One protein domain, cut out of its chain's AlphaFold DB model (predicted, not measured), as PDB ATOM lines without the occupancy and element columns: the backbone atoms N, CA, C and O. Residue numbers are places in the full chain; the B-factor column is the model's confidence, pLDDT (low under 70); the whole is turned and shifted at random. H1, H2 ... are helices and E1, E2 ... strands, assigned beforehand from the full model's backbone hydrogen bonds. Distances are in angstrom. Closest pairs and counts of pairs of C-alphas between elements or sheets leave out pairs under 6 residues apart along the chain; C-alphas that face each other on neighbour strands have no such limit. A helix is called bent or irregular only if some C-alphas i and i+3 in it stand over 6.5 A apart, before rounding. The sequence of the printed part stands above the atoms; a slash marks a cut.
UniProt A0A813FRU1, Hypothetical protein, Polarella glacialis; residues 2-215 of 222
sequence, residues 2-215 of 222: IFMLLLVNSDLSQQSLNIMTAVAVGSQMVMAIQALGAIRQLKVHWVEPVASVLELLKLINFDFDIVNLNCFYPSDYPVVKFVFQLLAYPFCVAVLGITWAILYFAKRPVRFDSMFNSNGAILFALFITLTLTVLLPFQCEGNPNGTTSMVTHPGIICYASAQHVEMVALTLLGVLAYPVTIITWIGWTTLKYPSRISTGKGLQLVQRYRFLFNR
ATOM      1  N   ILE A   2     146.199 122.772 224.499       67.56
ATOM      2  CA  ILE A   2     146.622 123.431 225.758       67.56
ATOM      3  C   ILE A   2     145.413 123.799 226.637       67.56
ATOM      4  O   ILE A   2     145.357 123.407 227.794       67.56
ATOM      5  N   PHE A   3     144.402 124.462 226.066       70.56
ATOM      6  CA  PHE A   3     143.163 124.796 226.779       70.56
ATOM      7  C   PHE A   3     142.450 123.563 227.350       70.56
ATOM      8  O   PHE A   3     141.982 123.592 228.478       70.56
ATOM      9  N   MET A   4     142.441 122.446 226.616       69.56
ATOM     10  CA  MET A   4     141.855 121.188 227.086       69.56
ATOM     11  C   MET A   4     142.642 120.591 228.260       69.56
ATOM     12  O   MET A   4     142.038 120.177 229.243       69.56
ATOM     13  N   LEU A   5     143.978 120.590 228.190       70.62
ATOM     14  CA  LEU A   5     144.836 120.169 229.301       70.62
ATOM     15  C   LEU A   5     144.610 121.034 230.545       70.62
ATOM     16  O   LEU A   5     144.610 120.504 231.650       70.62
ATOM     17  N   LEU A   6     144.390 122.339 230.378       70.88
ATOM     18  CA  LEU A   6     144.141 123.257 231.491       70.88
ATOM     19  C   LEU A   6     142.723 123.107 232.066       70.88
ATOM     20  O   LEU A   6     142.575 123.023 233.279       70.88
ATOM     21  N   LEU A   7     141.695 123.009 231.219       72.25
ATOM     22  CA  LEU A   7     140.299 122.869 231.648       72.25
ATOM     23  C   LEU A   7     139.993 121.516 232.293       72.25
ATOM     24  O   LEU A   7     139.303 121.450 233.302       72.25
ATOM     25  N   VAL A   8     140.476 120.416 231.708       72.94
ATOM     26  CA  VAL A   8     140.181 119.064 232.218       72.94
ATOM     27  C   VAL A   8     140.862 118.824 233.569       72.94
ATOM     28  O   VAL A   8     140.405 118.002 234.365       72.94
ATOM     29  N   ASN A   9     141.947 119.553 233.843       76.19
ATOM     30  CA  ASN A   9     142.749 119.389 235.049       76.19
ATOM     31  C   ASN A   9     142.634 120.547 236.040       76.19
ATOM     32  O   ASN A   9     143.307 120.500 237.065       76.19
ATOM     33  N   SER A  10     141.781 121.543 235.795       73.88
ATOM     34  CA  SER A  10     141.536 122.597 236.777       73.88
ATOM     35  C   SER A  10     140.946 122.015 238.063       73.88
ATOM     36  O   SER A  10     140.149 121.063 238.024       73.88
ATOM     37  N   ASP A  11     141.347 122.572 239.201       68.75
ATOM     38  CA  ASP A  11     140.894 122.123 240.512       68.75
ATOM     39  C   ASP A  11     139.387 122.354 240.681       68.75
ATOM     40  O   ASP A  11     138.877 123.453 240.463       68.75
ATOM     41  N   LEU A  12     138.671 121.303 241.092       64.31
ATOM     42  CA  LEU A  12     137.218 121.344 241.305       64.31
ATOM     43  C   LEU A  12     136.830 122.339 242.401       64.31
ATOM     44  O   LEU A  12     135.780 122.959 242.319       64.31
ATOM     45  N   SER A  13     137.692 122.520 243.406       63.19
ATOM     46  CA  SER A  13     137.469 123.458 244.510       63.19
ATOM     47  C   SER A  13     137.483 124.924 244.075       63.19
ATOM     48  O   SER A  13     136.947 125.768 244.787       63.19
ATOM     49  N   GLN A  14     138.088 125.232 242.923       66.75
ATOM     50  CA  GLN A  14     138.120 126.580 242.353       66.75
ATOM     51  C   GLN A  14     137.020 126.808 241.307       66.75
ATOM     52  O   GLN A  14     136.802 127.941 240.885       66.75
ATOM     53  N   GLN A  15     136.327 125.752 240.867       69.31
ATOM     54  CA  GLN A  15     135.253 125.857 239.886       69.31
ATOM     55  C   GLN A  15     133.902 126.055 240.571       69.31
ATOM     56  O   GLN A  15     133.594 125.430 241.582       69.31
ATOM     57  N   SER A  16     133.058 126.911 239.991       75.12
ATOM     58  CA  SER A  16     131.686 127.049 240.467       75.12
ATOM     59  C   SER A  16     130.897 125.771 240.176       75.12
ATOM     60  O   SER A  16     131.061 125.142 239.124       75.12
ATOM     61  N   LEU A  17     129.993 125.411 241.093       77.44
ATOM     62  CA  LEU A  17     129.098 124.261 240.941       77.44
ATOM     63  C   LEU A  17     128.359 124.296 239.590       77.44
ATOM     64  O   LEU A  17     128.209 123.271 238.935       77.44
ATOM     65  N   ASN A  18     127.985 125.492 239.125       79.94
ATOM     66  CA  ASN A  18     127.319 125.700 237.840       79.94
ATOM     67  C   ASN A  18     128.180 125.258 236.645       79.94
ATOM     68  O   ASN A  18     127.662 124.622 235.730       79.94
ATOM     69  N   ILE A  19     129.488 125.547 236.654       76.81
ATOM     70  CA  ILE A  19     130.409 125.134 235.582       76.81
ATOM     71  C   ILE A  19     130.586 123.613 235.596       76.81
ATOM     72  O   ILE A  19     130.533 122.981 234.542       76.81
ATOM     73  N   MET A  20     130.749 123.013 236.777       72.88
ATOM     74  CA  MET A  20     130.878 121.559 236.905       72.88
ATOM     75  C   MET A  20     129.628 120.827 236.407       72.88
ATOM     76  O   MET A  20     129.746 119.879 235.629       72.88
ATOM     77  N   THR A  21     128.441 121.291 236.802       77.38
ATOM     78  CA  THR A  21     127.164 120.728 236.346       77.38
ATOM     79  C   THR A  21     126.987 120.910 234.841       77.38
ATOM     80  O   THR A  21     126.627 119.954 234.159       77.38
ATOM     81  N   ALA A  22     127.311 122.084 234.288       81.56
ATOM     82  CA  ALA A  22     127.234 122.326 232.846       81.56
ATOM     83  C   ALA A  22     128.163 121.396 232.047       81.56
ATOM     84  O   ALA A  22     127.742 120.819 231.047       81.56
ATOM     85  N   VAL A  23     129.405 121.187 232.505       77.50
ATOM     86  CA  VAL A  23     130.349 120.247 231.874       77.50
ATOM     87  C   VAL A  23     129.856 118.804 231.994       77.50
ATOM     88  O   VAL A  23     129.935 118.047 231.026       77.50
ATOM     89  N   ALA A  24     129.320 118.413 233.153       76.88
ATOM     90  CA  ALA A  24     128.772 117.076 233.360       76.88
ATOM     91  C   ALA A  24     127.591 116.804 232.415       76.88
ATOM     92  O   ALA A  24     127.644 115.838 231.651       76.88
ATOM     93  N   VAL A  25     126.591 117.690 232.394       83.12
ATOM     94  CA  VAL A  25     125.414 117.593 231.516       83.12
ATOM     95  C   VAL A  25     125.825 117.633 230.045       83.12
ATOM     96  O   VAL A  25     125.417 116.769 229.275       83.12
ATOM     97  N   GLY A  26     126.703 118.561 229.656       81.75
ATOM     98  CA  GLY A  26     127.216 118.640 228.287       81.75
ATOM     99  C   GLY A  26     127.921 117.352 227.858       81.75
ATOM    100  O   GLY A  26     127.689 116.840 226.767       81.75
ATOM    101  N   SER A  27     128.724 116.756 228.742       77.44
ATOM    102  CA  SER A  27     129.398 115.488 228.453       77.44
ATOM    103  C   SER A  27     128.430 114.301 228.343       77.44
ATOM    104  O   SER A  27     128.668 113.401 227.542       77.44
ATOM    105  N   GLN A  28     127.332 114.290 229.106       81.69
ATOM    106  CA  GLN A  28     126.271 113.286 228.972       81.69
ATOM    107  C   GLN A  28     125.493 113.469 227.669       81.69
ATOM    108  O   GLN A  28     125.218 112.484 226.990       81.69
ATOM    109  N   MET A  29     125.206 114.714 227.285       83.44
ATOM    110  CA  MET A  29     124.562 115.037 226.015       83.44
ATOM    111  C   MET A  29     125.392 114.535 224.830       83.44
ATOM    112  O   MET A  29     124.856 113.861 223.957       83.44
ATOM    113  N   VAL A  30     126.707 114.770 224.833       79.69
ATOM    114  CA  VAL A  30     127.613 114.252 223.791       79.69
ATOM    115  C   VAL A  30     127.574 112.721 223.718       79.69
ATOM    116  O   VAL A  30     127.466 112.169 222.626       79.69
ATOM    117  N   MET A  31     127.609 112.026 224.860       81.19
ATOM    118  CA  MET A  31     127.509 110.559 224.889       81.19
ATOM    119  C   MET A  31     126.157 110.062 224.366       81.19
ATOM    120  O   MET A  31     126.113 109.083 223.627       81.19
ATOM    121  N   ALA A  32     125.062 110.738 224.721       84.06
ATOM    122  CA  ALA A  32     123.725 110.401 224.244       84.06
ATOM    123  C   ALA A  32     123.612 110.574 222.722       84.06
ATOM    124  O   ALA A  32     123.108 109.686 222.041       84.06
ATOM    125  N   ILE A  33     124.148 111.670 222.175       82.56
ATOM    126  CA  ILE A  33     124.193 111.925 220.728       82.56
ATOM    127  C   ILE A  33     125.000 110.835 220.018       82.56
ATOM    128  O   ILE A  33     124.522 110.282 219.031       82.56
ATOM    129  N   GLN A  34     126.184 110.482 220.526       82.25
ATOM    130  CA  GLN A  34     126.998 109.416 219.932       82.25
ATOM    131  C   GLN A  34     126.305 108.050 219.988       82.25
ATOM    132  O   GLN A  34     126.343 107.304 219.012       82.25
ATOM    133  N   ALA A  35     125.630 107.727 221.094       84.06
ATOM    134  CA  ALA A  35     124.862 106.490 221.219       84.06
ATOM    135  C   ALA A  35     123.691 106.438 220.225       84.06
ATOM    136  O   ALA A  35     123.491 105.424 219.560       84.06
ATOM    137  N   LEU A  36     122.955 107.541 220.060       84.06
ATOM    138  CA  LEU A  36     121.897 107.644 219.049       84.06
ATOM    139  C   LEU A  36     122.463 107.554 217.622       84.06
ATOM    140  O   LEU A  36     121.877 106.901 216.760       84.06
ATOM    141  N   GLY A  37     123.636 108.142 217.385       79.94
ATOM    142  CA  GLY A  37     124.379 108.007 216.136       79.94
ATOM    143  C   GLY A  37     124.784 106.562 215.828       79.94
ATOM    144  O   GLY A  37     124.699 106.139 214.678       79.94
ATOM    145  N   ALA A  38     125.152 105.782 216.849       82.69
ATOM    146  CA  ALA A  38     125.409 104.348 216.719       82.69
ATOM    147  C   ALA A  38     124.132 103.567 216.372       82.69
ATOM    148  O   ALA A  38     124.138 102.748 215.456       82.69
ATOM    149  N   ILE A  39     123.019 103.857 217.060       82.81
ATOM    150  CA  ILE A  39     121.712 103.220 216.825       82.81
ATOM    151  C   ILE A  39     121.241 103.434 215.384       82.81
ATOM    152  O   ILE A  39     120.693 102.520 214.773       82.81
ATOM    153  N   ARG A  40     121.508 104.609 214.805       80.19
ATOM    154  CA  ARG A  40     121.193 104.907 213.402       80.19
ATOM    155  C   ARG A  40     121.846 103.927 212.416       80.19
ATOM    156  O   ARG A  40     121.286 103.698 211.349       80.19
ATOM    157  N   GLN A  41     123.014 103.365 212.737       75.94
ATOM    158  CA  GLN A  41     123.699 102.416 211.849       75.94
ATOM    159  C   GLN A  41     122.979 101.062 211.757       75.94
ATOM    160  O   GLN A  41     123.294 100.249 210.890       75.94
ATOM    161  N   LEU A  42     121.995 100.811 212.623       78.50
ATOM    162  CA  LEU A  42     121.142  99.637 212.528       78.50
ATOM    163  C   LEU A  42     120.200  99.772 211.328       78.50
ATOM    164  O   LEU A  42     119.498 100.773 211.172       78.50
ATOM    165  N   LYS A  43     120.139  98.718 210.507       70.69
ATOM    166  CA  LYS A  43     119.243  98.613 209.348       70.69
ATOM    167  C   LYS A  43     117.802  98.338 209.798       70.69
ATOM    168  O   LYS A  43     117.261  97.258 209.582       70.69
ATOM    169  N   VAL A  44     117.200  99.314 210.472       81.25
ATOM    170  CA  VAL A  44     115.815  99.286 210.953       81.25
ATOM    171  C   VAL A  44     115.023 100.363 210.220       81.25
ATOM    172  O   VAL A  44     115.509 101.472 210.005       81.25
ATOM    173  N   HIS A  45     113.795 100.038 209.819       81.69
ATOM    174  CA  HIS A  45     112.870 101.023 209.272       81.69
ATOM    175  C   HIS A  45     112.336 101.893 210.420       81.69
ATOM    176  O   HIS A  45     111.495 101.453 211.203       81.69
ATOM    177  N   TRP A  46     112.882 103.100 210.559       84.19
ATOM    178  CA  TRP A  46     112.482 104.045 211.599       84.19
ATOM    179  C   TRP A  46     111.194 104.764 211.197       84.19
ATOM    180  O   TRP A  46     111.114 105.342 210.117       84.19
ATOM    181  N   VAL A  47     110.194 104.743 212.079       88.62
ATOM    182  CA  VAL A  47     108.934 105.482 211.908       88.62
ATOM    183  C   VAL A  47     109.122 106.930 212.383       88.62
ATOM    184  O   VAL A  47     109.919 107.200 213.289       88.62
ATOM    185  N   GLU A  48     108.399 107.879 211.792       89.31
ATOM    186  CA  GLU A  48     108.375 109.267 212.273       89.31
ATOM    187  C   GLU A  48     107.800 109.357 213.701       89.31
ATOM    188  O   GLU A  48     106.872 108.612 214.029       89.31
ATOM    189  N   PRO A  49     108.321 110.235 214.584       86.75
ATOM    190  CA  PRO A  49     109.294 111.313 214.339       86.75
ATOM    191  C   PRO A  49     110.767 110.897 214.516       86.75
ATOM    192  O   PRO A  49     111.674 111.728 214.437       86.75
ATOM    193  N   VAL A  50     111.028 109.623 214.828       85.12
ATOM    194  CA  VAL A  50     112.374 109.143 215.178       85.12
ATOM    195  C   VAL A  50     113.314 109.240 213.976       85.12
ATOM    196  O   VAL A  50     114.472 109.615 214.143       85.12
ATOM    197  N   ALA A  51     112.808 108.986 212.765       83.56
ATOM    198  CA  ALA A  51     113.565 109.157 211.528       83.56
ATOM    199  C   ALA A  51     114.113 110.591 211.382       83.56
ATOM    200  O   ALA A  51     115.328 110.766 211.263       83.56
ATOM    201  N   SER A  52     113.252 111.606 211.510       85.12
ATOM    202  CA  SER A  52     113.644 113.022 211.456       85.12
ATOM    203  C   SER A  52     114.684 113.407 212.521       85.12
ATOM    204  O   SER A  52     115.642 114.131 212.241       85.12
ATOM    205  N   VAL A  53     114.550 112.894 213.750       84.75
ATOM    206  CA  VAL A  53     115.527 113.147 214.828       84.75
ATOM    207  C   VAL A  53     116.884 112.512 214.508       84.75
ATOM    208  O   VAL A  53     117.924 113.155 214.664       84.75
ATOM    209  N   LEU A  54     116.895 111.268 214.022       82.31
ATOM    210  CA  LEU A  54     118.122 110.578 213.613       82.31
ATOM    211  C   LEU A  54     118.806 111.269 212.426       82.31
ATOM    212  O   LEU A  54     120.034 111.218 212.314       82.31
ATOM    213  N   GLU A  55     118.047 111.921 211.543       80.69
ATOM    214  CA  GLU A  55     118.562 112.767 210.459       80.69
ATOM    215  C   GLU A  55     119.287 114.006 210.968       80.69
ATOM    216  O   GLU A  55     120.424 114.231 210.557       80.69
ATOM    217  N   LEU A  56     118.707 114.742 211.919       80.31
ATOM    218  CA  LEU A  56     119.363 115.902 212.531       80.31
ATOM    219  C   LEU A  56     120.699 115.521 213.195       80.31
ATOM    220  O   LEU A  56     121.683 116.257 213.110       80.31
ATOM    221  N   LEU A  57     120.756 114.337 213.809       76.56
ATOM    222  CA  LEU A  57     121.956 113.836 214.481       76.56
ATOM    223  C   LEU A  57     123.146 113.597 213.537       76.56
ATOM    224  O   LEU A  57     124.275 113.595 214.022       76.56
ATOM    225  N   LYS A  58     122.947 113.476 212.212       70.88
ATOM    226  CA  LYS A  58     124.062 113.417 211.239       70.88
ATOM    227  C   LYS A  58     124.981 114.632 211.329       70.88
ATOM    228  O   LYS A  58     126.181 114.487 211.158       70.88
ATOM    229  N   LEU A  59     124.421 115.815 211.586       68.19
ATOM    230  CA  LEU A  59     125.189 117.062 211.635       68.19
ATOM    231  C   LEU A  59     126.015 117.195 212.917       68.19
ATOM    232  O   LEU A  59     126.970 117.963 212.957       68.19
ATOM    233  N   ILE A  60     125.619 116.479 213.971       70.00
ATOM    234  CA  ILE A  60     126.186 116.629 215.315       70.00
ATOM    235  C   ILE A  60     127.099 115.449 215.669       70.00
ATOM    236  O   ILE A  60     127.972 115.582 216.529       70.00
ATOM    237  N   ASN A  61     126.921 114.291 215.027       69.31
ATOM    238  CA  ASN A  61     127.765 113.140 215.288       69.31
ATOM    239  C   ASN A  61     129.190 113.398 214.784       69.31
ATOM    240  O   ASN A  61     129.400 113.865 213.665       69.31
ATOM    241  N   PHE A  62     130.171 113.096 215.628       66.62
ATOM    242  CA  PHE A  62     131.571 113.246 215.271       66.62
ATOM    243  C   PHE A  62     131.957 112.099 214.336       66.62
ATOM    244  O   PHE A  62     132.189 110.978 214.788       66.62
ATOM    245  N   ASP A  63     131.979 112.395 213.040       68.06
ATOM    246  CA  ASP A  63     132.426 111.489 211.990       68.06
ATOM    247  C   ASP A  63     133.796 111.941 211.473       68.06
ATOM    248  O   ASP A  63     134.004 113.115 211.141       68.06
ATOM    249  N   PHE A  64     134.742 111.007 211.391       65.00
ATOM    250  CA  PHE A  64     136.056 111.271 210.808       65.00
ATOM    251  C   PHE A  64     135.962 111.615 209.312       65.00
ATOM    252  O   PHE A  64     136.883 112.240 208.787       65.00
ATOM    253  N   ASP A  65     134.848 111.291 208.647       58.16
ATOM    254  CA  ASP A  65     134.581 111.667 207.255       58.16
ATOM    255  C   ASP A  65     134.319 113.170 207.046       58.16
ATOM    256  O   ASP A  65     134.465 113.664 205.928       58.16
ATOM    257  N   ILE A  66     134.008 113.935 208.103       55.28
ATOM    258  CA  ILE A  66     133.876 115.404 208.014       55.28
ATOM    259  C   ILE A  66     135.235 116.051 207.705       55.28
ATOM    260  O   ILE A  66     135.306 117.072 207.015       55.28
ATOM    261  N   VAL A  67     136.332 115.435 208.158       55.38
ATOM    262  CA  VAL A  67     137.690 115.825 207.773       55.38
ATOM    263  C   VAL A  67     137.969 115.224 206.395       55.38
ATOM    264  O   VAL A  67     138.673 114.229 206.263       55.38
ATOM    265  N   ASN A  68     137.377 115.808 205.352       52.97
ATOM    266  CA  ASN A  68     137.593 115.410 203.961       52.97
ATOM    267  C   ASN A  68     139.065 115.635 203.551       52.97
ATOM    268  O   ASN A  68     139.417 116.631 202.920       52.97
ATOM    269  N   LEU A  69     139.938 114.684 203.888       55.53
ATOM    270  CA  LEU A  69     141.354 114.660 203.502       55.53
ATOM    271  C   LEU A  69     141.561 114.407 201.999       55.53
ATOM    272  O   LEU A  69     142.694 114.483 201.522       55.53
ATOM    273  N   ASN A  70     140.476 114.200 201.243       54.62
ATOM    274  CA  ASN A  70     140.472 114.088 199.782       54.62
ATOM    275  C   ASN A  70     141.136 115.294 199.084       54.62
ATOM    276  O   ASN A  70     141.581 115.169 197.950       54.62
ATOM    277  N   CYS A  71     141.243 116.451 199.756       59.41
ATOM    278  CA  CYS A  71     141.958 117.624 199.235       59.41
ATOM    279  C   CYS A  71     143.491 117.560 199.371       59.41
ATOM    280  O   CYS A  71     144.177 118.276 198.648       59.41
ATOM    281  N   PHE A  72     144.045 116.764 200.294       61.06
ATOM    282  CA  PHE A  72     145.496 116.725 200.542       61.06
ATOM    283  C   PHE A  72     146.177 115.506 199.910       61.06
ATOM    284  O   PHE A  72     147.367 115.554 199.605       61.06
ATOM    285  N   TYR A  73     145.432 114.420 199.687       55.78
ATOM    286  CA  TYR A  73     145.966 113.212 199.069       55.78
ATOM    287  C   TYR A  73     144.946 112.609 198.085       55.78
ATOM    288  O   TYR A  73     143.991 111.965 198.521       55.78
ATOM    289  N   PRO A  74     145.120 112.806 196.763       55.84
ATOM    290  CA  PRO A  74     144.257 112.241 195.726       55.84
ATOM    291  C   PRO A  74     144.621 110.775 195.461       55.84
ATOM    292  O   PRO A  74     144.926 110.384 194.337       55.84
ATOM    293  N   SER A  75     144.672 109.953 196.508       54.72
ATOM    294  CA  SER A  75     144.754 108.511 196.318       54.72
ATOM    295  C   SER A  75     143.358 107.930 196.436       54.72
ATOM    296  O   SER A  75     142.785 107.925 197.527       54.72
ATOM    297  N   ASP A  76     142.858 107.367 195.345       63.41
ATOM    298  CA  ASP A  76     141.608 106.604 195.275       63.41
ATOM    299  C   ASP A  76     141.686 105.257 196.031       63.41
ATOM    300  O   ASP A  76     141.083 104.272 195.616       63.41
ATOM    301  N   TYR A  77     142.460 105.174 197.123       78.25
ATOM    302  CA  TYR A  77     142.694 103.958 197.904       78.25
ATOM    303  C   TYR A  77     141.949 104.021 199.251       78.25
ATOM    304  O   TYR A  77     142.452 104.614 200.213       78.25
ATOM    305  N   PRO A  78     140.780 103.359 199.372       83.44
ATOM    306  CA  PRO A  78     139.962 103.336 200.591       83.44
ATOM    307  C   PRO A  78     140.696 102.790 201.822       83.44
ATOM    308  O   PRO A  78     140.437 103.215 202.948       83.44
ATOM    309  N   VAL A  79     141.663 101.893 201.607       88.50
ATOM    310  CA  VAL A  79     142.499 101.308 202.665       88.50
ATOM    311  C   VAL A  79     143.324 102.383 203.377       88.50
ATOM    312  O   VAL A  79     143.390 102.404 204.603       88.50
ATOM    313  N   VAL A  80     143.905 103.327 202.630       87.88
ATOM    314  CA  VAL A  80     144.719 104.411 203.204       87.88
ATOM    315  C   VAL A  80     143.848 105.339 204.048       87.88
ATOM    316  O   VAL A  80     144.223 105.686 205.168       87.88
ATOM    317  N   LYS A  81     142.649 105.679 203.555       85.31
ATOM    318  CA  LYS A  81     141.662 106.456 204.317       85.31
ATOM    319  C   LYS A  81     141.322 105.760 205.640       85.31
ATOM    320  O   LYS A  81     141.342 106.402 206.689       85.31
ATOM    321  N   PHE A  82     141.087 104.451 205.605       88.75
ATOM    322  CA  PHE A  82     140.805 103.663 206.804       88.75
ATOM    323  C   PHE A  82     141.979 103.643 207.794       88.75
ATOM    324  O   PHE A  82     141.778 103.832 208.992       88.75
ATOM    325  N   VAL A  83     143.218 103.512 207.313       90.62
ATOM    326  CA  VAL A  83     144.416 103.602 208.166       90.62
ATOM    327  C   VAL A  83     144.514 104.969 208.846       90.62
ATOM    328  O   VAL A  83     144.772 105.030 210.047       90.62
ATOM    329  N   PHE A  84     144.258 106.069 208.135       87.88
ATOM    330  CA  PHE A  84     144.249 107.402 208.749       87.88
ATOM    331  C   PHE A  84     143.164 107.550 209.818       87.88
ATOM    332  O   PHE A  84     143.432 108.119 210.876       87.88
ATOM    333  N   GLN A  85     141.972 106.998 209.582       87.25
ATOM    334  CA  GLN A  85     140.910 106.964 210.586       87.25
ATOM    335  C   GLN A  85     141.345 106.173 211.834       87.25
ATOM    336  O   GLN A  85     141.148 106.637 212.957       87.25
ATOM    337  N   LEU A  86     142.022 105.030 211.659       90.56
ATOM    338  CA  LEU A  86     142.593 104.263 212.770       90.56
ATOM    339  C   LEU A  86     143.727 105.008 213.487       90.56
ATOM    340  O   LEU A  86     143.885 104.838 214.690       90.56
ATOM    341  N   LEU A  87     144.509 105.838 212.797       90.94
ATOM    342  CA  LEU A  87     145.609 106.611 213.387       90.94
ATOM    343  C   LEU A  87     145.167 107.940 214.023       90.94
ATOM    344  O   LEU A  87     145.971 108.581 214.704       90.94
ATOM    345  N   ALA A  88     143.900 108.335 213.872       87.62
ATOM    346  CA  ALA A  88     143.387 109.600 214.393       87.62
ATOM    347  C   ALA A  88     143.549 109.731 215.919       87.62
ATOM    348  O   ALA A  88     144.003 110.765 216.413       87.62
ATOM    349  N   TYR A  89     143.238 108.680 216.688       90.62
ATOM    350  CA  TYR A  89     143.441 108.706 218.141       90.62
ATOM    351  C   TYR A  89     144.929 108.711 218.546       90.62
ATOM    352  O   TYR A  89     145.310 109.581 219.331       90.62
ATOM    353  N   PRO A  90     145.802 107.833 218.006       93.06
ATOM    354  CA  PRO A  90     147.246 107.913 218.226       93.06
ATOM    355  C   PRO A  90     147.829 109.298 217.930       93.06
ATOM    356  O   PRO A  90     148.657 109.795 218.694       93.06
ATOM    357  N   PHE A  91     147.348 109.961 216.877       90.69
ATOM    358  CA  PHE A  91     147.720 111.337 216.570       90.69
ATOM    359  C   PHE A  91     147.295 112.312 217.681       90.69
ATOM    360  O   PHE A  91     148.118 113.097 218.155       90.69
ATOM    361  N   CYS A  92     146.059 112.226 218.185       89.56
ATOM    362  CA  CYS A  92     145.614 113.019 219.338       89.56
ATOM    363  C   CYS A  92     146.487 112.788 220.586       89.56
ATOM    364  O   CYS A  92     146.859 113.747 221.269       89.56
ATOM    365  N   VAL A  93     146.861 111.538 220.874       91.88
ATOM    366  CA  VAL A  93     147.761 111.209 221.992       91.88
ATOM    367  C   VAL A  93     149.132 111.854 221.787       91.88
ATOM    368  O   VAL A  93     149.661 112.479 222.710       91.88
ATOM    369  N   ALA A  94     149.687 111.761 220.576       93.31
ATOM    370  CA  ALA A  94     150.977 112.348 220.233       93.31
ATOM    371  C   ALA A  94     150.969 113.872 220.402       93.31
ATOM    372  O   ALA A  94     151.854 114.420 221.058       93.31
ATOM    373  N   VAL A  95     149.942 114.569 219.905       91.38
ATOM    374  CA  VAL A  95     149.842 116.029 220.051       91.38
ATOM    375  C   VAL A  95     149.658 116.433 221.521       91.38
ATOM    376  O   VAL A  95     150.255 117.423 221.958       91.38
ATOM    377  N   LEU A  96     148.907 115.667 222.328       90.44
ATOM    378  CA  LEU A  96     148.811 115.913 223.777       90.44
ATOM    379  C   LEU A  96     150.163 115.701 224.466       90.44
ATOM    380  O   LEU A  96     150.542 116.508 225.314       90.44
ATOM    381  N   GLY A  97     150.891 114.649 224.091       92.25
ATOM    382  CA  GLY A  97     152.225 114.345 224.603       92.25
ATOM    383  C   GLY A  97     153.243 115.432 224.261       92.25
ATOM    384  O   GLY A  97     153.952 115.897 225.148       92.25
ATOM    385  N   ILE A  98     153.254 115.908 223.013       92.69
ATOM    386  CA  ILE A  98     154.093 117.031 222.566       92.69
ATOM    387  C   ILE A  98     153.735 118.297 223.344       92.69
ATOM    388  O   ILE A  98     154.618 118.980 223.857       92.69
ATOM    389  N   THR A  99     152.443 118.594 223.495       89.75
ATOM    390  CA  THR A  99     151.988 119.758 224.267       89.75
ATOM    391  C   THR A  99     152.462 119.678 225.719       89.75
ATOM    392  O   THR A  99     152.950 120.664 226.271       89.75
ATOM    393  N   TRP A 100     152.350 118.503 226.340       92.00
ATOM    394  CA  TRP A 100     152.849 118.270 227.690       92.00
ATOM    395  C   TRP A 100     154.372 118.432 227.769       92.00
ATOM    396  O   TRP A 100     154.848 119.118 228.669       92.00
ATOM    397  N   ALA A 101     155.124 117.888 226.808       91.62
ATOM    398  CA  ALA A 101     156.577 118.019 226.753       91.62
ATOM    399  C   ALA A 101     157.007 119.490 226.632       91.62
ATOM    400  O   ALA A 101     157.861 119.939 227.390       91.62
ATOM    401  N   ILE A 102     156.363 120.271 225.757       92.31
ATOM    402  CA  ILE A 102     156.616 121.713 225.617       92.31
ATOM    403  C   ILE A 102     156.388 122.433 226.953       92.31
ATOM    404  O   ILE A 102     157.232 123.215 227.385       92.31
ATOM    405  N   LEU A 103     155.274 122.155 227.639       90.12
ATOM    406  CA  LEU A 103     154.964 122.777 228.931       90.12
ATOM    407  C   LEU A 103     155.933 122.340 230.039       90.12
ATOM    408  O   LEU A 103     156.306 123.162 230.881       90.12
ATOM    409  N   TYR A 104     156.366 121.080 230.015       89.56
ATOM    410  CA  TYR A 104     157.359 120.532 230.931       89.56
ATOM    411  C   TYR A 104     158.719 121.220 230.755       89.56
ATOM    412  O   TYR A 104     159.277 121.737 231.724       89.56
ATOM    413  N   PHE A 105     159.217 121.328 229.518       93.38
ATOM    414  CA  PHE A 105     160.464 122.037 229.214       93.38
ATOM    415  C   PHE A 105     160.366 123.546 229.485       93.38
ATOM    416  O   PHE A 105     161.343 124.156 229.918       93.38
ATOM    417  N   ALA A 106     159.179 124.142 229.344       92.12
ATOM    418  CA  ALA A 106     158.898 125.525 229.734       92.12
ATOM    419  C   ALA A 106     158.767 125.735 231.260       92.12
ATOM    420  O   ALA A 106     158.354 126.813 231.694       92.12
ATOM    421  N   LYS A 107     159.087 124.723 232.084       90.44
ATOM    422  CA  LYS A 107     159.019 124.741 233.558       90.44
ATOM    423  C   LYS A 107     157.642 125.122 234.114       90.44
ATOM    424  O   LYS A 107     157.533 125.660 235.217       90.44
ATOM    425  N   ARG A 108     156.567 124.852 233.368       86.25
ATOM    426  CA  ARG A 108     155.198 125.015 233.872       86.25
ATOM    427  C   ARG A 108     154.847 123.827 234.780       86.25
ATOM    428  O   ARG A 108     155.266 122.707 234.493       86.25
ATOM    429  N   PRO A 109     154.068 124.028 235.858       82.38
ATOM    430  CA  PRO A 109     153.718 122.965 236.797       82.38
ATOM    431  C   PRO A 109     152.640 122.034 236.212       82.38
ATOM    432  O   PRO A 109     151.485 122.063 236.624       82.38
ATOM    433  N   VAL A 110     153.005 121.204 235.232       84.12
ATOM    434  CA  VAL A 110     152.120 120.196 234.628       84.12
ATOM    435  C   VAL A 110     152.475 118.796 235.119       84.12
ATOM    436  O   VAL A 110     153.572 118.291 234.889       84.12
ATOM    437  N   ARG A 111     151.531 118.135 235.798       86.62
ATOM    438  CA  ARG A 111     151.711 116.758 236.277       86.62
ATOM    439  C   ARG A 111     151.458 115.760 235.151       86.62
ATOM    440  O   ARG A 111     150.587 115.964 234.311       86.62
ATOM    441  N   PHE A 112     152.177 114.641 235.168       87.81
ATOM    442  CA  PHE A 112     151.929 113.540 234.233       87.81
ATOM    443  C   PHE A 112     150.501 112.982 234.368       87.81
ATOM    444  O   PHE A 112     149.842 112.703 233.369       87.81
ATOM    445  N   ASP A 113     149.982 112.910 235.598       89.00
ATOM    446  CA  ASP A 113     148.610 112.466 235.870       89.00
ATOM    447  C   ASP A 113     147.562 113.331 235.146       89.00
ATOM    448  O   ASP A 113     146.536 112.813 234.714       89.00
ATOM    449  N   SER A 114     147.853 114.619 234.925       86.44
ATOM    450  CA  SER A 114     146.992 115.536 234.172       86.44
ATOM    451  C   SER A 114     146.946 115.211 232.677       86.44
ATOM    452  O   SER A 114     145.878 115.232 232.065       86.44
ATOM    453  N   MET A 115     148.094 114.867 232.083       89.31
ATOM    454  CA  MET A 115     148.172 114.422 230.685       89.31
ATOM    455  C   MET A 115     147.428 113.099 230.499       89.31
ATOM    456  O   MET A 115     146.649 112.955 229.555       89.31
ATOM    457  N   PHE A 116     147.608 112.161 231.431       91.56
ATOM    458  CA  PHE A 116     146.926 110.873 231.409       91.56
ATOM    459  C   PHE A 116     145.406 111.029 231.538       91.56
ATOM    460  O   PHE A 116     144.656 110.456 230.751       91.56
ATOM    461  N   ASN A 117     144.948 111.861 232.476       90.62
ATOM    462  CA  ASN A 117     143.533 112.157 232.667       90.62
ATOM    463  C   ASN A 117     142.900 112.784 231.412       90.62
ATOM    464  O   ASN A 117     141.831 112.358 230.981       90.62
ATOM    465  N   SER A 118     143.576 113.748 230.776       89.81
ATOM    466  CA  SER A 118     143.098 114.343 229.522       89.81
ATOM    467  C   SER A 118     143.042 113.337 228.371       89.81
ATOM    468  O   SER A 118     142.073 113.345 227.616       89.81
ATOM    469  N   ASN A 119     144.029 112.443 228.253       92.25
ATOM    470  CA  ASN A 119     144.000 111.370 227.255       92.25
ATOM    471  C   ASN A 119     142.856 110.384 227.502       92.25
ATOM    472  O   ASN A 119     142.164 110.018 226.556       92.25
ATOM    473  N   GLY A 120     142.632 109.992 228.758       91.12
ATOM    474  CA  GLY A 120     141.508 109.142 229.144       91.12
ATOM    475  C   GLY A 120     140.159 109.797 228.849       91.12
ATOM    476  O   GLY A 120     139.270 109.141 228.319       91.12
ATOM    477  N   ALA A 121     140.026 111.104 229.095       88.25
ATOM    478  CA  ALA A 121     138.818 111.858 228.762       88.25
ATOM    479  C   ALA A 121     138.543 111.886 227.248       88.25
ATOM    480  O   ALA A 121     137.408 111.649 226.843       88.25
ATOM    481  N   ILE A 122     139.567 112.124 226.415       88.44
ATOM    482  CA  ILE A 122     139.439 112.049 224.947       88.44
ATOM    483  C   ILE A 122     139.058 110.636 224.513       88.44
ATOM    484  O   ILE A 122     138.129 110.467 223.733       88.44
ATOM    485  N   LEU A 123     139.759 109.622 225.023       90.81
ATOM    486  CA  LEU A 123     139.530 108.226 224.657       90.81
ATOM    487  C   LEU A 123     138.109 107.779 224.999       90.81
ATOM    488  O   LEU A 123     137.443 107.159 224.178       90.81
ATOM    489  N   PHE A 124     137.630 108.137 226.192       87.38
ATOM    490  CA  PHE A 124     136.271 107.836 226.624       87.38
ATOM    491  C   PHE A 124     135.231 108.576 225.776       87.38
ATOM    492  O   PHE A 124     134.220 107.992 225.398       87.38
ATOM    493  N   ALA A 125     135.499 109.839 225.427       84.06
ATOM    494  CA  ALA A 125     134.624 110.627 224.567       84.06
ATOM    495  C   ALA A 125     134.595 110.135 223.113       84.06
ATOM    496  O   ALA A 125     133.590 110.340 222.454       84.06
ATOM    497  N   LEU A 126     135.659 109.508 222.604       86.94
ATOM    498  CA  LEU A 126     135.733 108.997 221.227       86.94
ATOM    499  C   LEU A 126     135.409 107.502 221.112       86.94
ATOM    500  O   LEU A 126     135.431 106.961 220.011       86.94
ATOM    501  N   PHE A 127     135.131 106.819 222.224       89.38
ATOM    502  CA  PHE A 127     135.007 105.362 222.268       89.38
ATOM    503  C   PHE A 127     133.991 104.804 221.262       89.38
ATOM    504  O   PHE A 127     134.304 103.856 220.537       89.38
ATOM    505  N   ILE A 128     132.791 105.392 221.203       88.69
ATOM    506  CA  ILE A 128     131.729 104.932 220.301       88.69
ATOM    507  C   ILE A 128     132.157 105.165 218.854       88.69
ATOM    508  O   ILE A 128     132.162 104.215 218.077       88.69
ATOM    509  N   THR A 129     132.593 106.381 218.508       87.81
ATOM    510  CA  THR A 129     133.071 106.689 217.154       87.81
ATOM    511  C   THR A 129     134.194 105.745 216.725       87.81
ATOM    512  O   THR A 129     134.077 105.119 215.680       87.81
ATOM    513  N   LEU A 130     135.239 105.567 217.542       90.75
ATOM    514  CA  LEU A 130     136.360 104.670 217.230       90.75
ATOM    515  C   LEU A 130     135.893 103.227 217.011       90.75
ATOM    516  O   LEU A 130     136.349 102.568 216.081       90.75
ATOM    517  N   THR A 131     134.963 102.747 217.837       92.44
ATOM    518  CA  THR A 131     134.408 101.395 217.703       92.44
ATOM    519  C   THR A 131     133.637 101.241 216.393       92.44
ATOM    520  O   THR A 131     133.853 100.271 215.673       92.44
ATOM    521  N   LEU A 132     132.776 102.200 216.047       89.62
ATOM    522  CA  LEU A 132     132.008 102.159 214.799       89.62
ATOM    523  C   LEU A 132     132.920 102.265 213.576       89.62
ATOM    524  O   LEU A 132     132.755 101.497 212.635       89.62
ATOM    525  N   THR A 133     133.920 103.151 213.618       90.25
ATOM    526  CA  THR A 133     134.933 103.298 212.568       90.25
ATOM    527  C   THR A 133     135.648 101.978 212.305       90.25
ATOM    528  O   THR A 133     135.694 101.528 211.168       90.25
ATOM    529  N   VAL A 134     136.149 101.313 213.350       94.12
ATOM    530  CA  VAL A 134     136.828 100.010 213.235       94.12
ATOM    531  C   VAL A 134     135.936  98.951 212.577       94.12
ATOM    532  O   VAL A 134     136.440  98.106 211.838       94.12
ATOM    533  N   LEU A 135     134.626  98.996 212.830       92.56
ATOM    534  CA  LEU A 135     133.648  98.030 212.329       92.56
ATOM    535  C   LEU A 135     133.104  98.354 210.925       92.56
ATOM    536  O   LEU A 135     132.371  97.531 210.374       92.56
ATOM    537  N   LEU A 136     133.474  99.489 210.318       90.19
ATOM    538  CA  LEU A 136     133.009  99.882 208.978       90.19
ATOM    539  C   LEU A 136     133.204  98.799 207.902       90.19
ATOM    540  O   LEU A 136     132.271  98.588 207.126       90.19
ATOM    541  N   PRO A 137     134.335  98.063 207.834       92.94
ATOM    542  CA  PRO A 137     134.530  97.029 206.811       92.94
ATOM    543  C   PRO A 137     133.524  95.873 206.872       92.94
ATOM    544  O   PRO A 137     133.317  95.190 205.871       92.94
ATOM    545  N   PHE A 138     132.859  95.662 208.012       92.31
ATOM    546  CA  PHE A 138     131.821  94.638 208.157       92.31
ATOM    547  C   PHE A 138     130.421  95.114 207.746       92.31
ATOM    548  O   PHE A 138     129.494  94.306 207.685       92.31
ATOM    549  N   GLN A 139     130.246  96.400 207.443       90.88
ATOM    550  CA  GLN A 139     128.969  96.956 207.000       90.88
ATOM    551  C   GLN A 139     128.796  96.739 205.496       90.88
ATOM    552  O   GLN A 139     129.141  97.598 204.683       90.88
ATOM    553  N   CYS A 140     128.268  95.570 205.134       91.81
ATOM    554  CA  CYS A 140     128.013  95.176 203.751       91.81
ATOM    555  C   CYS A 140     126.513  95.194 203.428       91.81
ATOM    556  O   CYS A 140     125.693  94.701 204.203       91.81
ATOM    557  N   GLU A 141     126.160  95.716 202.256       92.19
ATOM    558  CA  GLU A 141     124.800  95.734 201.724       92.19
ATOM    559  C   GLU A 141     124.698  94.906 200.437       92.19
ATOM    560  O   GLU A 141     125.641  94.828 199.651       92.19
ATOM    561  N   GLY A 142     123.561  94.230 200.258       91.94
ATOM    562  CA  GLY A 142     123.296  93.384 199.097       91.94
ATOM    563  C   GLY A 142     122.977  94.197 197.848       91.94
ATOM    564  O   GLY A 142     122.153  95.109 197.885       91.94
ATOM    565  N   ASN A 143     123.594  93.809 196.739       90.31
ATOM    566  CA  ASN A 143     123.385  94.381 195.419       90.31
ATOM    567  C   ASN A 143     122.379  93.535 194.606       90.31
ATOM    568  O   ASN A 143     122.291  92.319 194.803       90.31
ATOM    569  N   PRO A 144     121.684  94.123 193.612       92.62
ATOM    570  CA  PRO A 144     120.744  93.397 192.745       92.62
ATOM    571  C   PRO A 144     121.364  92.235 191.951       92.62
ATOM    572  O   PRO A 144     120.656  91.330 191.526       92.62
ATOM    573  N   ASN A 145     122.683  92.248 191.744       90.50
ATOM    574  CA  ASN A 145     123.430  91.197 191.048       90.50
ATOM    575  C   ASN A 145     123.801  90.000 191.954       90.50
ATOM    576  O   ASN A 145     124.522  89.111 191.510       90.50
ATOM    577  N   GLY A 146     123.367  89.994 193.221       89.88
ATOM    578  CA  GLY A 146     123.665  88.945 194.202       89.88
ATOM    579  C   GLY A 146     125.002  89.096 194.941       89.88
ATOM    580  O   GLY A 146     125.289  88.302 195.832       89.88
ATOM    581  N   THR A 147     125.813  90.107 194.615       93.06
ATOM    582  CA  THR A 147     127.034  90.441 195.376       93.06
ATOM    583  C   THR A 147     126.712  91.322 196.584       93.06
ATOM    584  O   THR A 147     125.619  91.876 196.679       93.06
ATOM    585  N   THR A 148     127.658  91.484 197.507       93.69
ATOM    586  CA  THR A 148     127.556  92.458 198.600       93.69
ATOM    587  C   THR A 148     128.682  93.481 198.494       93.69
ATOM    588  O   THR A 148     129.821  93.120 198.203       93.69
ATOM    589  N   SER A 149     128.376  94.756 198.722       93.62
ATOM    590  CA  SER A 149     129.350  95.855 198.705       93.62
ATOM    591  C   SER A 149     129.385  96.576 200.044       93.62
ATOM    592  O   SER A 149     128.395  96.582 200.776       93.62
ATOM    593  N   MET A 150     130.509  97.211 200.372       91.50
ATOM    594  CA  MET A 150     130.588  98.060 201.561       91.50
ATOM    595  C   MET A 150     129.632  99.254 201.454       91.50
ATOM    596  O   MET A 150     129.600  99.938 200.433       91.50
ATOM    597  N   VAL A 151     128.927  99.566 202.544       87.62
ATOM    598  CA  VAL A 151     127.988 100.702 202.612       87.62
ATOM    599  C   VAL A 151     128.701 102.037 202.387       87.62
ATOM    600  O   VAL A 151     128.202 102.900 201.672       87.62
ATOM    601  N   THR A 152     129.890 102.212 202.971       83.56
ATOM    602  CA  THR A 152     130.653 103.467 202.854       83.56
ATOM    603  C   THR A 152     131.373 103.616 201.516       83.56
ATOM    604  O   THR A 152     131.637 104.737 201.092       83.56
ATOM    605  N   HIS A 153     131.692 102.504 200.846       87.00
ATOM    606  CA  HIS A 153     132.398 102.485 199.564       87.00
ATOM    607  C   HIS A 153     131.785 101.408 198.652       87.00
ATOM    608  O   HIS A 153     132.311 100.294 198.583       87.00
ATOM    609  N   PRO A 154     130.702 101.726 197.912       86.38
ATOM    610  CA  PRO A 154     129.973 100.742 197.104       86.38
ATOM    611  C   PRO A 154     130.809 100.048 196.015       86.38
ATOM    612  O   PRO A 154     130.462  98.952 195.573       86.38
ATOM    613  N   GLY A 155     131.925 100.661 195.598       87.12
ATOM    614  CA  GLY A 155     132.882 100.075 194.653       87.12
ATOM    615  C   GLY A 155     133.707  98.908 195.216       87.12
ATOM    616  O   GLY A 155     134.350  98.198 194.448       87.12
ATOM    617  N   ILE A 156     133.686  98.684 196.534       90.62
ATOM    618  CA  ILE A 156     134.402  97.590 197.196       90.62
ATOM    619  C   ILE A 156     133.434  96.431 197.431       90.62
ATOM    620  O   ILE A 156     132.530  96.523 198.264       90.62
ATOM    621  N   ILE A 157     133.658  95.319 196.727       93.69
ATOM    622  CA  ILE A 157     132.879  94.088 196.903       93.69
ATOM    623  C   ILE A 157     133.392  93.342 198.138       93.69
ATOM    624  O   ILE A 157     134.585  93.018 198.229       93.69
ATOM    625  N   CYS A 158     132.489  93.057 199.073       94.25
ATOM    626  CA  CYS A 158     132.793  92.366 200.317       94.25
ATOM    627  C   CYS A 158     133.253  90.926 200.053       94.25
ATOM    628  O   CYS A 158     132.647  90.199 199.270       94.25
ATOM    629  N   TYR A 159     134.341  90.524 200.712       91.88
ATOM    630  CA  TYR A 159     134.987  89.204 200.644       91.88
ATOM    631  C   TYR A 159     135.483  88.755 199.259       91.88
ATOM    632  O   TYR A 159     136.020  87.658 199.138       91.88
ATOM    633  N   ALA A 160     135.345  89.590 198.226       90.94
ATOM    634  CA  ALA A 160     135.817  89.300 196.872       90.94
ATOM    635  C   ALA A 160     136.967  90.219 196.438       90.94
ATOM    636  O   ALA A 160     137.845  89.801 195.686       90.94
ATOM    637  N   SER A 161     136.978  91.473 196.897       90.50
ATOM    638  CA  SER A 161     138.042  92.425 196.567       90.50
ATOM    639  C   SER A 161     139.225  92.312 197.535       90.50
ATOM    640  O   SER A 161     139.040  92.181 198.745       90.50
ATOM    641  N   ALA A 162     140.454  92.423 197.016       91.81
ATOM    642  CA  ALA A 162     141.669  92.414 197.842       91.81
ATOM    643  C   ALA A 162     141.662  93.544 198.890       91.81
ATOM    644  O   ALA A 162     142.001  93.322 200.049       91.81
ATOM    645  N   GLN A 163     141.168  94.725 198.502       91.50
ATOM    646  CA  GLN A 163     141.026  95.885 199.387       91.50
ATOM    647  C   GLN A 163     140.122  95.588 200.592       91.50
ATOM    648  O   GLN A 163     140.445  95.982 201.711       91.50
ATOM    649  N   HIS A 164     139.013  94.863 200.397       94.19
ATOM    650  CA  HIS A 164     138.133  94.484 201.506       94.19
ATOM    651  C   HIS A 164     138.836  93.553 202.492       94.19
ATOM    652  O   HIS A 164     138.750  93.767 203.698       94.19
ATOM    653  N   VAL A 165     139.580  92.564 201.989       93.19
ATOM    654  CA  VAL A 165     140.326  91.613 202.827       93.19
ATOM    655  C   VAL A 165     141.385  92.330 203.670       93.19
ATOM    656  O   VAL A 165     141.504  92.057 204.865       93.19
ATOM    657  N   GLU A 166     142.105  93.292 203.089       93.94
ATOM    658  CA  GLU A 166     143.060  94.138 203.818       93.94
ATOM    659  C   GLU A 166     142.375  94.960 204.918       93.94
ATOM    660  O   GLU A 166     142.845  94.995 206.057       93.94
ATOM    661  N   MET A 167     141.233  95.583 204.610       93.88
ATOM    662  CA  MET A 167     140.466  96.357 205.589       93.88
ATOM    663  C   MET A 167     139.940  95.475 206.727       93.88
ATOM    664  O   MET A 167     140.038  95.867 207.886       93.88
ATOM    665  N   VAL A 168     139.457  94.265 206.432       94.94
ATOM    666  CA  VAL A 168     139.021  93.291 207.447       94.94
ATOM    667  C   VAL A 168     140.189  92.850 208.335       94.94
ATOM    668  O   VAL A 168     140.037  92.763 209.555       94.94
ATOM    669  N   ALA A 169     141.377  92.622 207.765       94.25
ATOM    670  CA  ALA A 169     142.570  92.298 208.544       94.25
ATOM    671  C   ALA A 169     142.963  93.449 209.489       94.25
ATOM    672  O   ALA A 169     143.244  93.225 210.669       94.25
ATOM    673  N   LEU A 170     142.914  94.693 209.005       95.31
ATOM    674  CA  LEU A 170     143.136  95.887 209.823       95.31
ATOM    675  C   LEU A 170     142.059  96.064 210.904       95.31
ATOM    676  O   LEU A 170     142.379  96.482 212.017       95.31
ATOM    677  N   THR A 171     140.804  95.695 210.630       95.44
ATOM    678  CA  THR A 171     139.733  95.700 211.633       95.44
ATOM    679  C   THR A 171     140.055  94.793 212.814       95.44
ATOM    680  O   THR A 171     139.804  95.193 213.946       95.44
ATOM    681  N   LEU A 172     140.659  93.617 212.607       94.69
ATOM    682  CA  LEU A 172     141.050  92.742 213.721       94.69
ATOM    683  C   LEU A 172     142.018  93.449 214.678       94.69
ATOM    684  O   LEU A 172     141.821  93.432 215.894       94.69
ATOM    685  N   LEU A 173     143.024  94.134 214.126       94.88
ATOM    686  CA  LEU A 173     143.963  94.937 214.911       94.88
ATOM    687  C   LEU A 173     143.256  96.114 215.593       94.88
ATOM    688  O   LEU A 173     143.484  96.365 216.775       94.88
ATOM    689  N   GLY A 174     142.361  96.799 214.880       95.19
ATOM    690  CA  GLY A 174     141.567  97.904 215.411       95.19
ATOM    691  C   GLY A 174     140.656  97.491 216.570       95.19
ATOM    692  O   GLY A 174     140.590  98.199 217.572       95.19
ATOM    693  N   VAL A 175     139.992  96.331 216.486       96.56
ATOM    694  CA  VAL A 175     139.105  95.807 217.541       96.56
ATOM    695  C   VAL A 175     139.906  95.503 218.805       96.56
ATOM    696  O   VAL A 175     139.494  95.869 219.909       96.56
ATOM    697  N   LEU A 176     141.071  94.872 218.651       96.31
ATOM    698  CA  LEU A 176     141.962  94.589 219.772       96.31
ATOM    699  C   LEU A 176     142.496  95.884 220.399       96.31
ATOM    700  O   LEU A 176     142.440  96.042 221.620       96.31
ATOM    701  N   ALA A 177     142.964  96.825 219.577       94.69
ATOM    702  CA  ALA A 177     143.568  98.076 220.028       94.69
ATOM    703  C   ALA A 177     142.569  99.036 220.694       94.69
ATOM    704  O   ALA A 177     142.934  99.717 221.651       94.69
ATOM    705  N   TYR A 178     141.323  99.089 220.211       94.75
ATOM    706  CA  TYR A 178     140.319 100.041 220.685       94.75
ATOM    707  C   TYR A 178     139.279  99.391 221.607       94.75
ATOM    708  O   TYR A 178     139.507  99.407 222.819       94.75
ATOM    709  N   PRO A 179     138.152  98.821 221.133       95.50
ATOM    710  CA  PRO A 179     137.071  98.419 222.023       95.50
ATOM    711  C   PRO A 179     137.507  97.404 223.081       95.50
ATOM    712  O   PRO A 179     137.195  97.587 224.258       95.50
ATOM    713  N   VAL A 180     138.289  96.383 222.705       96.88
ATOM    714  CA  VAL A 180     138.745  95.351 223.649       96.88
ATOM    715  C   VAL A 180     139.679  95.947 224.696       96.88
ATOM    716  O   VAL A 180     139.436  95.778 225.892       96.88
ATOM    717  N   THR A 181     140.717  96.677 224.282       95.50
ATOM    718  CA  THR A 181     141.685  97.261 225.224       95.50
ATOM    719  C   THR A 181     141.025  98.283 226.147       95.50
ATOM    720  O   THR A 181     141.260  98.248 227.354       95.50
ATOM    721  N   ILE A 182     140.158  99.155 225.621       94.31
ATOM    722  CA  ILE A 182     139.489 100.205 226.401       94.31
ATOM    723  C   ILE A 182     138.553  99.593 227.447       94.31
ATOM    724  O   ILE A 182     138.663  99.932 228.626       94.31
ATOM    725  N   ILE A 183     137.670  98.668 227.047       95.25
ATOM    726  CA  ILE A 183     136.748  97.992 227.973       95.25
ATOM    727  C   ILE A 183     137.537  97.217 229.029       95.25
ATOM    728  O   ILE A 183     137.255  97.350 230.220       95.25
ATOM    729  N   THR A 184     138.552  96.455 228.615       96.62
ATOM    730  CA  THR A 184     139.397  95.683 229.540       96.62
ATOM    731  C   THR A 184     140.080  96.596 230.555       96.62
ATOM    732  O   THR A 184     140.043  96.338 231.757       96.62
ATOM    733  N   TRP A 185     140.673  97.696 230.091       94.81
ATOM    734  CA  TRP A 185     141.396  98.642 230.932       94.81
ATOM    735  C   TRP A 185     140.484  99.369 231.923       94.81
ATOM    736  O   TRP A 185     140.817  99.464 233.111       94.81
ATOM    737  N   ILE A 186     139.326  99.851 231.463       92.56
ATOM    738  CA  ILE A 186     138.336 100.517 232.316       92.56
ATOM    739  C   ILE A 186     137.770  99.521 233.326       92.56
ATOM    740  O   ILE A 186     137.815  99.792 234.523       92.56
ATOM    741  N   GLY A 187     137.317  98.349 232.874       93.62
ATOM    742  CA  GLY A 187     136.763  97.308 233.738       93.62
ATOM    743  C   GLY A 187     137.746  96.881 234.824       93.62
ATOM    744  O   GLY A 187     137.413  96.886 236.007       93.62
ATOM    745  N   TRP A 188     139.001  96.613 234.458       94.75
ATOM    746  CA  TRP A 188     140.043  96.274 235.424       94.75
ATOM    747  C   TRP A 188     140.326  97.404 236.421       94.75
ATOM    748  O   TRP A 188     140.475  97.150 237.620       94.75
ATOM    749  N   THR A 189     140.383  98.654 235.952       91.56
ATOM    750  CA  THR A 189     140.612  99.817 236.820       91.56
ATOM    751  C   THR A 189     139.464  99.990 237.815       91.56
ATOM    752  O   THR A 189     139.724 100.201 238.998       91.56
ATOM    753  N   THR A 190     138.216  99.843 237.365       90.81
ATOM    754  CA  THR A 190     137.019  99.909 238.212       90.81
ATOM    755  C   THR A 190     137.016  98.795 239.258       90.81
ATOM    756  O   THR A 190     136.837  99.071 240.439       90.81
ATOM    757  N   LEU A 191     137.327  97.552 238.876       90.75
ATOM    758  CA  LEU A 191     137.391  96.423 239.815       90.75
ATOM    759  C   LEU A 191     138.496  96.587 240.872       90.75
ATOM    760  O   LEU A 191     138.337  96.180 242.021       90.75
ATOM    761  N   LYS A 192     139.637  97.184 240.506       89.38
ATOM    762  CA  LYS A 192     140.758  97.427 241.433       89.38
ATOM    763  C   LYS A 192     140.648  98.739 242.208       89.38
ATOM    764  O   LYS A 192     141.458  98.955 243.112       89.38
ATOM    765  N   TYR A 193     139.669  99.586 241.904       86.38
ATOM    766  CA  TYR A 193     139.452 100.868 242.572       86.38
ATOM    767  C   TYR A 193     139.373 100.766 244.110       86.38
ATOM    768  O   TYR A 193     140.198 101.413 244.768       86.38
ATOM    769  N   PRO A 194     138.502  99.926 244.718       85.12
ATOM    770  CA  PRO A 194     138.355  99.879 246.179       85.12
ATOM    771  C   PRO A 194     139.623  99.385 246.890       85.12
ATOM    772  O   PRO A 194     139.992  99.887 247.947       85.12
ATOM    773  N   SER A 195     140.345  98.438 246.286       86.12
ATOM    774  CA  SER A 195     141.610  97.947 246.842       86.12
ATOM    775  C   SER A 195     142.730  98.984 246.740       86.12
ATOM    776  O   SER A 195     143.610  99.013 247.591       86.12
ATOM    777  N   ARG A 196     142.733  99.841 245.714       83.44
ATOM    778  CA  ARG A 196     143.792 100.842 245.534       83.44
ATOM    779  C   ARG A 196     143.573 102.095 246.363       83.44
ATOM    780  O   ARG A 196     144.558 102.685 246.808       83.44
ATOM    781  N   ILE A 197     142.326 102.491 246.605       84.69
ATOM    782  CA  ILE A 197     142.043 103.682 247.409       84.69
ATOM    783  C   ILE A 197     142.449 103.499 248.880       84.69
ATOM    784  O   ILE A 197     142.947 104.445 249.487       84.69
ATOM    785  N   SER A 198     142.365 102.275 249.415       84.06
ATOM    786  CA  SER A 198     142.759 101.947 250.796       84.06
ATOM    787  C   SER A 198     144.277 101.885 251.029       84.06
ATOM    788  O   SER A 198     144.728 101.972 252.164       84.06
ATOM    789  N   THR A 199     145.091 101.796 249.971       83.31
ATOM    790  CA  THR A 199     146.563 101.645 250.067       83.31
ATOM    791  C   THR A 199     147.335 102.962 250.243       83.31
ATOM    792  O   THR A 199     148.544 103.013 250.023       83.31
ATOM    793  N   GLY A 200     146.657 104.069 250.569       76.75
ATOM    794  CA  GLY A 200     147.275 105.393 250.743       76.75
ATOM    795  C   GLY A 200     147.658 106.117 249.440       76.75
ATOM    796  O   GLY A 200     147.902 107.319 249.458       76.75
ATOM    797  N   LYS A 201     147.631 105.439 248.282       79.56
ATOM    798  CA  LYS A 201     147.816 106.038 246.937       79.56
ATOM    799  C   LYS A 201     146.501 106.454 246.260       79.56
ATOM    800  O   LYS A 201     146.479 106.756 245.065       79.56
ATOM    801  N   GLY A 202     145.402 106.480 247.015       81.00
ATOM    802  CA  GLY A 202     144.060 106.754 246.502       81.00
ATOM    803  C   GLY A 202     143.936 108.095 245.782       81.00
ATOM    804  O   GLY A 202     143.373 108.152 244.694       81.00
ATOM    805  N   LEU A 203     144.541 109.156 246.326       81.12
ATOM    806  CA  LEU A 203     144.447 110.495 245.740       81.12
ATOM    807  C   LEU A 203     145.071 110.567 244.336       81.12
ATOM    808  O   LEU A 203     144.484 111.158 243.433       81.12
ATOM    809  N   GLN A 204     146.226 109.927 244.128       84.19
ATOM    810  CA  GLN A 204     146.874 109.892 242.814       84.19
ATOM    811  C   GLN A 204     146.042 109.099 241.800       84.19
ATOM    812  O   GLN A 204     145.910 109.512 240.649       84.19
ATOM    813  N   LEU A 205     145.450 107.978 242.228       85.62
ATOM    814  CA  LEU A 205     144.558 107.189 241.379       85.62
ATOM    815  C   LEU A 205     143.338 108.014 240.949       85.62
ATOM    816  O   LEU A 205     143.022 108.051 239.763       85.62
ATOM    817  N   VAL A 206     142.694 108.700 241.894       85.00
ATOM    818  CA  VAL A 206     141.523 109.545 241.626       85.00
ATOM    819  C   VAL A 206     141.882 110.701 240.693       85.00
ATOM    820  O   VAL A 206     141.119 110.992 239.781       85.00
ATOM    821  N   GLN A 207     143.058 111.319 240.851       84.38
ATOM    822  CA  GLN A 207     143.530 112.372 239.942       84.38
ATOM    823  C   GLN A 207     143.794 111.846 238.526       84.38
ATOM    824  O   GLN A 207     143.357 112.453 237.551       84.38
ATOM    825  N   ARG A 208     144.476 110.701 238.403       89.12
ATOM    826  CA  ARG A 208     144.827 110.090 237.113       89.12
ATOM    827  C   ARG A 208     143.599 109.600 236.341       89.12
ATOM    828  O   ARG A 208     143.527 109.766 235.128       89.12
ATOM    829  N   TYR A 209     142.644 108.998 237.042       89.62
ATOM    830  CA  TYR A 209     141.417 108.436 236.472       89.62
ATOM    831  C   TYR A 209     140.200 109.325 236.730       89.62
ATOM    832  O   TYR A 209     139.068 108.841 236.791       89.62
ATOM    833  N   ARG A 210     140.412 110.638 236.873       85.94
ATOM    834  CA  ARG A 210     139.334 111.599 237.115       85.94
ATOM    835  C   ARG A 210     138.287 111.531 235.998       85.94
ATOM    836  O   ARG A 210     137.102 111.546 236.296       85.94
ATOM    837  N   PHE A 211     138.685 111.330 234.743       85.69
ATOM    838  CA  PHE A 211     137.760 111.128 233.620       85.69
ATOM    839  C   PHE A 211     136.766 109.969 233.828       85.69
ATOM    840  O   PHE A 211     135.657 110.026 233.305       85.69
ATOM    841  N   LEU A 212     137.152 108.942 234.594       87.00
ATOM    842  CA  LEU A 212     136.328 107.773 234.886       87.00
ATOM    843  C   LEU A 212     135.520 107.971 236.173       87.00
ATOM    844  O   LEU A 212     134.310 107.771 236.176       87.00
ATOM    845  N   PHE A 213     136.174 108.392 237.260       84.25
ATOM    846  CA  PHE A 213     135.569 108.371 238.595       84.25
ATOM    847  C   PHE A 213     134.902 109.680 239.028       84.25
ATOM    848  O   PHE A 213     134.080 109.660 239.935       84.25
ATOM    849  N   ASN A 214     135.183 110.812 238.376       75.94
ATOM    850  CA  ASN A 214     134.667 112.125 238.795       75.94
ATOM    851  C   ASN A 214     133.137 112.261 238.699       75.94
ATOM    852  O   ASN A 214     132.570 113.208 239.229       75.94
ATOM    853  N   ARG A 215     132.465 111.339 237.999       68.81
ATOM    854  CA  ARG A 215     130.999 111.297 237.891       68.81
ATOM    855  C   ARG A 215     130.331 110.513 239.022       68.81
ATOM    856  O   ARG A 215     129.119 110.617 239.177       68.81
TER     857      ARG A 215
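This is residues 2 to 215 of the 222 residues of the protein "Hypothetical protein" of Polarella glacialis (UniProt A0A813FRU1). A long, rather open bundle of helices has the bent helix H5 as its core, with H4 and H6 packed along it and H2 meeting it through a short part alone. The small hairpin E1-E2 sits at one end of the bundle and the short helices H1 and H7 pack on H5a towards the other end, where H6 folds back sharply; H3 sits aside on H2. The printed part has 214 residues, with seven named helices and two named strands that follow along the chain as H1, H2, H3, H4, H5, E1, E2, H6, H7; the class is mostly helix, and the one sheet, of order E1 - E2, is antiparallel. It is only just loose, close to compact, with a radius of gyration of the C-alphas of 20.4 A, and only just elongated, spanning 65 by 43 by 37 A.

H1, residues 2 to 9, begins at C-alpha 2 (146.622, 123.431, 225.758). H2, residues 17 to 40, is 34.6 A long, and H3 is residues 50 to 59. H4, residues 78 to 105, was assigned as one helix by its hydrogen bonds but is bent, with C-alphas 86 and 89 7.0 A apart; its arms are H4a, 78 to 86, and H4b, 89 to 105, 24.3 A long. H5, residues 112 to 138, likewise assigned as one helix, is bent, with C-alphas 125 and 128 7.7 A apart; its arms are H5a, 112 to 125, 20.0 A long, and H5b, 128 to 138, irregular with C-alphas 134 and 137 7.4 A apart. E1 is residues 140 to 142 and E2 148 to 150. H6, residues 162 to 208, measures 43.2 A and is irregular, with C-alphas 200 and 203 7.7 A apart and a kink of 141 degrees near residue 200. H7, residues 210 to 213, ends at C-alpha 213 (135.569, 108.371, 238.595).

H5 is the hub, touching five other helices. H5b touches residues 164 to 179 of H6, closest at the C-alphas of Val 134 and Thr 171, 5.4 A, at a shallow tilt of 25 degrees, opposite ways. H4b and H5a form a helical hairpin, closest at the C-alphas of Val 93 and Asn 119, 6.5 A. H4a touches H6, closest at the C-alphas of Val 79 and Met 167, 6.1 A. Residues 34 to 38 of H2 touch H5b, closest at the C-alphas of Gln 34 and Ile 128, 6.5 A. H3 touches H2, closest at the C-alphas of Arg 40 and Leu 54, 6.5 A. H1 touches H5a about perpendicular, at 87 degrees, closest at the C-alphas of Asn 9 and Ser 114, 5.8 A. H7 touches H5a, closest at the C-alphas of Ala 121 and Phe 211, 5.0 A. In the hairpin E1 and E2, N 141 and O 149 are within hydrogen-bond range at 2.8 A. Each O i to N i+4 pair is within range in H2, H4a, H4b and H5a, against 3 of 4 in H1, 4 of 6 in H3, 5 of 7 in H5b and 31 of 43 in H6; H7 is too short for such a pair.

The two C-alphas farthest apart are those of Asn 145 and Gly 200, 65.8 A. The printed part has no cut. The links H3 to H4 and E2 to H6 are long. Residues 13 to 19, of which 17 to 19 belong to H2, stand free. The mean pLDDT of the printed part is 84.1; 25 residues are under 70, among them 11 to 15 and 61 to 76.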